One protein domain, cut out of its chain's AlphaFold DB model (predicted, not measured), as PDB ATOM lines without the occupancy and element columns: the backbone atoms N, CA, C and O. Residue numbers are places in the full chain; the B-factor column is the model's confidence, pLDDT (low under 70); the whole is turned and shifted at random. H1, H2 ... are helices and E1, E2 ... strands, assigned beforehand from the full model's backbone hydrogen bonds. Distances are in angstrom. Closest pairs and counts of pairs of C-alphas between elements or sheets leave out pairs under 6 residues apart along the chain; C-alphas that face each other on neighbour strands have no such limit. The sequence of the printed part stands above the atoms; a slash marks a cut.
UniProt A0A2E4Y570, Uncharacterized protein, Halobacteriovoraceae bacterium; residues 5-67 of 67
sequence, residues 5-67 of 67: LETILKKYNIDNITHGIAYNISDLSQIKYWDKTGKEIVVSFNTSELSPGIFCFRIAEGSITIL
ATOM      1  N   LEU A   5      78.808  61.649  11.800       78.94
ATOM      2  CA  LEU A   5      79.285  60.777  12.886       78.94
ATOM      3  C   LEU A   5      80.787  60.957  13.169       78.94
ATOM      4  O   LEU A   5      81.188  60.985  14.326       78.94
ATOM      5  N   GLU A   6      81.610  61.141  12.135       79.00
ATOM      6  CA  GLU A   6      83.053  61.363  12.297       79.00
ATOM      7  C   GLU A   6      83.348  62.658  13.058       79.00
ATOM      8  O   GLU A   6      84.225  62.697  13.920       79.00
ATOM      9  N   THR A   7      82.573  63.708  12.780       80.94
ATOM     10  CA  THR A   7      82.648  64.984  13.497       80.94
ATOM     11  C   THR A   7      82.325  64.812  14.976       80.94
ATOM     12  O   THR A   7      83.031  65.367  15.814       80.94
ATOM     13  N   ILE A   8      81.305  64.015  15.305       81.00
ATOM     14  CA  ILE A   8      80.932  63.732  16.695       81.00
ATOM     15  C   ILE A   8      82.061  62.970  17.391       81.00
ATOM     16  O   ILE A   8      82.540  63.420  18.426       81.00
ATOM     17  N   LEU A   9      82.558  61.876  16.809       82.00
ATOM     18  CA  LEU A   9      83.646  61.103  17.421       82.00
ATOM     19  C   LEU A   9      84.884  61.970  17.702       82.00
ATOM     20  O   LEU A   9      85.417  61.932  18.810       82.00
ATOM     21  N   LYS A  10      85.274  62.827  16.749       81.50
ATOM     22  CA  LYS A  10      86.376  63.790  16.923       81.50
ATOM     23  C   LYS A  10      86.099  64.818  18.022       81.50
ATOM     24  O   LYS A  10      86.971  65.084  18.838       81.50
ATOM     25  N   LYS A  11      84.889  65.382  18.076       82.81
ATOM     26  CA  LYS A  11      84.485  66.380  19.086       82.81
ATOM     27  C   LYS A  11      84.586  65.843  20.514       82.81
ATOM     28  O   LYS A  11      84.933  66.590  21.421       82.81
ATOM     29  N   TYR A  12      84.291  64.561  20.702       79.50
ATOM     30  CA  TYR A  12      84.371  63.895  22.000       79.50
ATOM     31  C   TYR A  12      85.756  63.279  22.282       79.50
ATOM     32  O   TYR A  12      85.886  62.536  23.253       79.50
ATOM     33  N   ASN A  13      86.785  63.589  21.473       78.69
ATOM     34  CA  ASN A  13      88.134  63.004  21.552       78.69
ATOM     35  C   ASN A  13      88.104  61.470  21.623       78.69
ATOM     36  O   ASN A  13      88.845  60.840  22.382       78.69
ATOM     37  N   ILE A  14      87.185  60.860  20.872       78.56
ATOM     38  CA  ILE A  14      87.039  59.415  20.848       78.56
ATOM     39  C   ILE A  14      88.000  58.852  19.806       78.56
ATOM     40  O   ILE A  14      87.652  58.655  18.640       78.56
ATOM     41  N   ASP A  15      89.210  58.556  20.262       68.38
ATOM     42  CA  ASP A  15      90.240  57.897  19.472       68.38
ATOM     43  C   ASP A  15      90.297  56.397  19.808       68.38
ATOM     44  O   ASP A  15      90.124  55.994  20.957       68.38
ATOM     45  N   ASN A  16      90.593  55.551  18.813       72.75
ATOM     46  CA  ASN A  16      90.756  54.088  18.950       72.75
ATOM     47  C   ASN A  16      89.476  53.238  19.113       72.75
ATOM     48  O   ASN A  16      89.488  52.242  19.841       72.75
ATOM     49  N   ILE A  17      88.403  53.552  18.386       79.38
ATOM     50  CA  ILE A  17      87.221  52.673  18.280       79.38
ATOM     51  C   ILE A  17      87.471  51.567  17.257       79.38
ATOM     52  O   ILE A  17      88.018  51.825  16.187       79.38
ATOM     53  N   THR A  18      87.011  50.352  17.549       78.69
ATOM     54  CA  THR A  18      86.928  49.279  16.545       78.69
ATOM     55  C   THR A  18      85.537  49.229  15.903       78.69
ATOM     56  O   THR A  18      85.407  49.213  14.679       78.69
ATOM     57  N   HIS A  19      84.489  49.277  16.725       88.00
ATOM     58  CA  HIS A  19      83.089  49.274  16.311       88.00
ATOM     59  C   HIS A  19      82.197  49.960  17.352       88.00
ATOM     60  O   HIS A  19      82.585  50.128  18.512       88.00
ATOM     61  N   GLY A  20      81.000  50.366  16.934       90.62
ATOM     62  CA  GLY A  20      80.029  51.008  17.805       90.62
ATOM     63  C   GLY A  20      78.636  51.113  17.201       90.62
ATOM     64  O   GLY A  20      78.389  50.766  16.046       90.62
ATOM     65  N   ILE A  21      77.716  51.594  18.027       89.94
ATOM     66  CA  ILE A  21      76.319  51.838  17.706       89.94
ATOM     67  C   ILE A  21      76.000  53.268  18.133       89.94
ATOM     68  O   ILE A  21      76.181  53.631  19.296       89.94
ATOM     69  N   ALA A  22      75.540  54.082  17.190       88.31
ATOM     70  CA  ALA A  22      75.034  55.419  17.453       88.31
ATOM     71  C   ALA A  22      73.502  55.395  17.427       88.31
ATOM     72  O   ALA A  22      72.892  55.039  16.420       88.31
ATOM     73  N   TYR A  23      72.895  55.791  18.537       87.44
ATOM     74  CA  TYR A  23      71.463  55.961  18.714       87.44
ATOM     75  C   TYR A  23      71.156  57.448  18.656       87.44
ATOM     76  O   TYR A  23      71.763  58.230  19.384       87.44
ATOM     77  N   ASN A  24      70.213  57.835  17.811       83.88
ATOM     78  CA  ASN A  24      69.633  59.164  17.824       83.88
ATOM     79  C   ASN A  24      68.121  59.028  17.652       83.88
ATOM     80  O   ASN A  24      67.608  59.034  16.539       83.88
ATOM     81  N   ILE A  25      67.405  58.817  18.750       78.50
ATOM     82  CA  ILE A  25      65.958  58.603  18.727       78.50
ATOM     83  C   ILE A  25      65.349  59.617  19.682       78.50
ATOM     84  O   ILE A  25      65.562  59.496  20.881       78.50
ATOM     85  N   SER A  26      64.628  60.602  19.138       74.00
ATOM     86  CA  SER A  26      63.903  61.678  19.839       74.00
ATOM     87  C   SER A  26      64.641  62.282  21.046       74.00
ATOM     88  O   SER A  26      65.333  63.286  20.897       74.00
ATOM     89  N   ASP A  27      64.518  61.647  22.213       69.12
ATOM     90  CA  ASP A  27      64.990  62.118  23.519       69.12
ATOM     91  C   ASP A  27      66.324  61.483  23.958       69.12
ATOM     92  O   ASP A  27      66.836  61.773  25.041       69.12
ATOM     93  N   LEU A  28      66.898  60.598  23.135       72.38
ATOM     94  CA  LEU A  28      68.104  59.842  23.451       72.38
ATOM     95  C   LEU A  28      69.106  59.874  22.292       72.38
ATOM     96  O   LEU A  28      68.902  59.272  21.235       72.38
ATOM     97  N   SER A  29      70.223  60.560  22.521       84.75
ATOM     98  CA  SER A  29      71.380  60.583  21.626       84.75
ATOM     99  C   SER A  29      72.591  59.993  22.336       84.75
ATOM    100  O   SER A  29      73.114  60.591  23.277       84.75
ATOM    101  N   GLN A  30      73.005  58.794  21.927       88.06
ATOM    102  CA  GLN A  30      74.064  58.025  22.587       88.06
ATOM    103  C   GLN A  30      74.947  57.290  21.586       88.06
ATOM    104  O   GLN A  30      74.451  56.690  20.638       88.06
ATOM    105  N   ILE A  31      76.262  57.312  21.792       88.69
ATOM    106  CA  ILE A  31      77.209  56.433  21.102       88.69
ATOM    107  C   ILE A  31      77.682  55.407  22.111       88.69
ATOM    108  O   ILE A  31      78.281  55.758  23.123       88.69
ATOM    109  N   LYS A  32      77.442  54.139  21.803       91.44
ATOM    110  CA  LYS A  32      78.026  53.001  22.498       91.44
ATOM    111  C   LYS A  32      79.119  52.419  21.615       91.44
ATOM    112  O   LYS A  32      78.841  52.062  20.476       91.44
ATOM    113  N   TYR A  33      80.350  52.342  22.095       90.56
ATOM    114  CA  TYR A  33      81.472  51.843  21.302       90.56
ATOM    115  C   TYR A  33      82.433  51.005  22.135       90.56
ATOM    116  O   TYR A  33      82.448  51.094  23.362       90.56
ATOM    117  N   TRP A  34      83.242  50.203  21.444       90.06
ATOM    118  CA  TRP A  34      84.278  49.376  22.051       90.06
ATOM    119  C   TRP A  34      85.657  49.847  21.606       90.06
ATOM    120  O   TRP A  34      85.936  49.981  20.405       90.06
ATOM    121  N   ASP A  35      86.520  50.108  22.585       85.81
ATOM    122  CA  ASP A  35      87.916  50.442  22.326       85.81
ATOM    123  C   ASP A  35      88.738  49.198  21.928       85.81
ATOM    124  O   ASP A  35      88.238  48.071  21.863       85.81
ATOM    125  N   LYS A  36      90.032  49.389  21.650       82.00
ATOM    126  CA  LYS A  36      90.958  48.296  21.292       82.00
ATOM    127  C   LYS A  36      91.164  47.252  22.399       82.00
ATOM    128  O   LYS A  36      91.642  46.163  22.103       82.00
ATOM    129  N   THR A  37      90.833  47.572  23.650       86.69
ATOM    130  CA  THR A  37      90.910  46.646  24.791       86.69
ATOM    131  C   THR A  37      89.621  45.843  24.978       86.69
ATOM    132  O   THR A  37      89.569  44.956  25.828       86.69
ATOM    133  N   GLY A  38      88.585  46.130  24.181       84.12
ATOM    134  CA  GLY A  38      87.260  45.533  24.316       84.12
ATOM    135  C   GLY A  38      86.409  46.188  25.405       84.12
ATOM    136  O   GLY A  38      85.347  45.665  25.738       84.12
ATOM    137  N   LYS A  39      86.839  47.327  25.961       88.12
ATOM    138  CA  LYS A  39      86.054  48.056  26.954       88.12
ATOM    139  C   LYS A  39      84.913  48.797  26.270       88.12
ATOM    140  O   LYS A  39      85.126  49.559  25.329       88.12
ATOM    141  N   GLU A  40      83.709  48.591  26.790       90.69
ATOM    142  CA  GLU A  40      82.521  49.329  26.379       90.69
ATOM    143  C   GLU A  40      82.524  50.738  26.980       90.69
ATOM    144  O   GLU A  40      82.745  50.923  28.181       90.69
ATOM    145  N   ILE A  41      82.256  51.734  26.139       90.12
ATOM    146  CA  ILE A  41      82.127  53.133  26.532       90.12
ATOM    147  C   ILE A  41      80.828  53.684  25.939       90.12
ATOM    148  O   ILE A  41      80.506  53.441  24.776       90.12
ATOM    149  N   VAL A  42      80.083  54.432  26.756       90.25
ATOM    150  CA  VAL A  42      78.829  55.082  26.367       90.25
ATOM    151  C   VAL A  42      78.979  56.588  26.530       90.25
ATOM    152  O   VAL A  42      79.344  57.070  27.601       90.25
ATOM    153  N   VAL A  43      78.692  57.329  25.463       87.12
ATOM    154  CA  VAL A  43      78.770  58.791  25.423       87.12
ATOM    155  C   VAL A  43      77.431  59.344  24.974       87.12
ATOM    156  O   VAL A  43      76.973  59.050  23.871       87.12
ATOM    157  N   SER A  44      76.812  60.169  25.812       86.25
ATOM    158  CA  SER A  44      75.622  60.932  25.432       86.25
ATOM    159  C   SER A  44      76.027  62.193  24.667       86.25
ATOM    160  O   SER A  44      76.950  62.902  25.076       86.25
ATOM    161  N   PHE A  45      75.334  62.489  23.570       78.50
ATOM    162  CA  PHE A  45      75.588  63.668  22.736       78.50
ATOM    163  C   PHE A  45      74.296  64.423  22.407       78.50
ATOM    164  O   PHE A  45      73.205  63.980  22.752       78.50
ATOM    165  N   ASN A  46      74.412  65.605  21.794       72.06
ATOM    166  CA  ASN A  46      73.260  66.454  21.477       72.06
ATOM    167  C   ASN A  46      72.665  66.114  20.090       72.06
ATOM    168  O   ASN A  46      73.391  65.914  19.116       72.06
ATOM    169  N   THR A  47      71.337  66.084  20.002       65.69
ATOM    170  CA  THR A  47      70.508  65.447  18.959       65.69
ATOM    171  C   THR A  47      70.571  66.089  17.569       65.69
ATOM    172  O   THR A  47      70.110  65.499  16.592       65.69
ATOM    173  N   SER A  48      71.163  67.279  17.433       67.94
ATOM    174  CA  SER A  48      71.226  68.021  16.160       67.94
ATOM    175  C   SER A  48      72.322  67.536  15.199       67.94
ATOM    176  O   SER A  48      72.291  67.846  14.002       67.94
ATOM    177  N   GLU A  49      73.287  66.757  15.691       70.06
ATOM    178  CA  GLU A  49      74.477  66.370  14.927       70.06
ATOM    179  C   GLU A  49      74.307  65.048  14.160       70.06
ATOM    180  O   GLU A  49      75.049  64.803  13.221       70.06
ATOM    181  N   LEU A  50      73.310  64.213  14.455       74.94
ATOM    182  CA  LEU A  50      73.031  62.976  13.709       74.94
ATOM    183  C   LEU A  50      71.629  63.020  13.098       74.94
ATOM    184  O   LEU A  50      70.761  63.758  13.549       74.94
ATOM    185  N   SER A  51      71.392  62.241  12.045       78.31
ATOM    186  CA  SER A  51      70.013  61.988  11.605       78.31
ATOM    187  C   SER A  51      69.326  61.074  12.623       78.31
ATOM    188  O   SER A  51      70.027  60.279  13.252       78.31
ATOM    189  N   PRO A  52      67.998  61.151  12.806       83.38
ATOM    190  CA  PRO A  52      67.296  60.194  13.644       83.38
ATOM    191  C   PRO A  52      67.480  58.760  13.129       83.38
ATOM    192  O   PRO A  52      67.424  58.530  11.920       83.38
ATOM    193  N   GLY A  53      67.712  57.808  14.029       85.25
ATOM    194  CA  GLY A  53      67.904  56.398  13.699       85.25
ATOM    195  C   GLY A  53      68.904  55.679  14.599       85.25
ATOM    196  O   GLY A  53      69.421  56.232  15.573       85.25
ATOM    197  N   ILE A  54      69.165  54.422  14.248       87.75
ATOM    198  CA  ILE A  54      70.201  53.580  14.849       87.75
ATOM    199  C   ILE A  54      71.220  53.283  13.754       87.75
ATOM    200  O   ILE A  54      70.851  52.793  12.689       87.75
ATOM    201  N   PHE A  55      72.489  53.581  14.012       86.94
ATOM    202  CA  PHE A  55      73.578  53.384  13.061       86.94
ATOM    203  C   PHE A  55      74.629  52.473  13.678       86.94
ATOM    204  O   PHE A  55      75.299  52.851  14.641       86.94
ATOM    205  N   CYS A  56      74.798  51.289  13.105       88.88
ATOM    206  CA  CYS A  56      75.946  50.442  13.392       88.88
ATOM    207  C   CYS A  56      77.127  50.935  12.561       88.88
ATOM    208  O   CYS A  56      76.984  51.221  11.373       88.88
ATOM    209  N   PHE A  57      78.300  51.051  13.171       88.31
ATOM    210  CA  PHE A  57      79.489  51.497  12.463       88.31
ATOM    211  C   PHE A  57      80.742  50.764  12.924       88.31
ATOM    212  O   PHE A  57      80.837  50.266  14.047       88.31
ATOM    213  N   ARG A  58      81.735  50.739  12.043       87.56
ATOM    214  CA  ARG A  58      83.093  50.276  12.335       87.56
ATOM    215  C   ARG A  58      84.116  51.263  11.806       87.56
ATOM    216  O   ARG A  58      83.845  51.958  10.825       87.56
ATOM    217  N   ILE A  59      85.292  51.297  12.424       82.62
ATOM    218  CA  ILE A  59      86.439  52.035  11.891       82.62
ATOM    219  C   ILE A  59      87.392  51.029  11.257       82.62
ATOM    220  O   ILE A  59      87.928  50.155  11.935       82.62
ATOM    221  N   ALA A  60      87.597  51.162   9.951       76.62
ATOM    222  CA  ALA A  60      88.566  50.385   9.192       76.62
ATOM    223  C   ALA A  60      89.501  51.360   8.475       76.62
ATOM    224  O   ALA A  60      89.036  52.308   7.850       76.62
ATOM    225  N   GLU A  61      90.815  51.161   8.611       76.12
ATOM    226  CA  GLU A  61      91.833  51.967   7.910       76.12
ATOM    227  C   GLU A  61      91.687  53.488   8.141       76.12
ATOM    228  O   GLU A  61      91.904  54.308   7.253       76.12
ATOM    229  N   GLY A  62      91.268  53.882   9.350       72.69
ATOM    230  CA  GLY A  62      91.046  55.288   9.711       72.69
ATOM    231  C   GLY A  62      89.758  55.902   9.150       72.69
ATOM    232  O   GLY A  62      89.507  57.080   9.383       72.69
ATOM    233  N   SER A  63      88.926  55.120   8.457       78.62
ATOM    234  CA  SER A  63      87.648  55.559   7.894       78.62
ATOM    235  C   SER A  63      86.460  54.890   8.585       78.62
ATOM    236  O   SER A  63      86.474  53.693   8.884       78.62
ATOM    237  N   ILE A  64      85.395  55.659   8.818       83.12
ATOM    238  CA  ILE A  64      84.133  55.140   9.358       83.12
ATOM    239  C   ILE A  64      83.334  54.482   8.236       83.12
ATOM    240  O   ILE A  64      83.063  55.093   7.206       83.12
ATOM    241  N   THR A  65      82.897  53.251   8.474       83.00
ATOM    242  CA  THR A  65      81.945  52.525   7.630       83.00
ATOM    243  C   THR A  65      80.656  52.318   8.418       83.00
ATOM    244  O   THR A  65      80.704  51.729   9.497       83.00
ATOM    245  N   ILE A  66      79.523  52.794   7.889       81.62
ATOM    246  CA  ILE A  66      78.189  52.437   8.397       81.62
ATOM    247  C   ILE A  66      77.828  51.056   7.837       81.62
ATOM    248  O   ILE A  66      78.079  50.807   6.656       81.62
ATOM    249  N   LEU A  67      77.310  50.176   8.692       81.25
ATOM    250  CA  LEU A  67      76.901  48.806   8.359       81.25
ATOM    251  C   LEU A  67      75.410  48.727   8.027       81.25
ATOM    252  O   LEU A  67      74.633  49.470   8.669       81.25
TER     253      LEU A  67
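AT A GLANCE: This is residues 5 to 67 of the 67 residues of an uncharacterized protein of Halobacteriovoraceae bacterium (UniProt A0A2E4Y570). The domain is one twisted antiparallel sheet of five strands, with the short helix H1 on one face and the other face bare. The link of residues 45 to 52 swings across on the helix side, from E3 at one edge to E4 near the other, while E1, E2 and E4 make the length. The printed part has 63 residues with one named helix and five named strands, in the order H1 E1 E2 E3 E4 E5, and the class is mostly strand. The sheet's order is E3 E2 E1 E4 E5. The whole is compact, with a radius of gyration of the C-alphas of 10.9 A, and elongated, spanning 31 by 20 by 19 A.

HOW THE PARTS SIT: Start at H1, residues 5 to 11, which is on the sheet at a height over the sheet of 8.2 A, over none of its strands; every O i to N i+4 pair in it is within hydrogen-bond range. A tight link leads to E1, residues 17 to 25, an inner strand. E2, residues 28 to 35, forms a hairpin with E1; look for N 21 and O 32, 2.7 A apart. E3, residues 40 to 44, is an edge strand and forms a hairpin with E2, with N 31 and O 43 at 2.8 A. E1, E2 and E3 form a meander, each strand the antiparallel neighbour of the one before. E4, residues 53 to 60, is apart from E3 and is the antiparallel neighbour of E1 at 166 degrees, with N 22 and O 55 at 2.8 A. E1 to E4 form a Greek key, a meander of three strands whose first is also the antiparallel neighbour of the fourth. E5, residues 63 to 66, the other edge strand, forms a hairpin with E4, with N 65 and O 58 at 2.8 A. The closest C-alphas of H1 and E5 are those of Glu 6 and Ile 64, 7.0 A apart.

IN THESE COORDINATES: Find C-alpha 5 at (79.285, 60.777, 12.886); from there H1 runs 9.8 A to Lys 11. E1 runs 22.1 A from C-alpha 17 at (87.221, 52.673, 18.280) to Ile 25. E2 covers 22.0 A, E3 13.5 A and E4 22.0 A. E5 covers 10.0 A and ends at C-alpha 66, at (78.189, 52.437, 8.397).

THE WHOLE: The two C-alphas farthest apart are those of Asp 27 and Glu 61, at 32.7 A. The printed part has no cut and no long link; the link from E3 to E4, 8 residues, is short but not tight. The mean pLDDT of the printed part is 81.9, and residues 15, 27 and 47 to 48 are under 70.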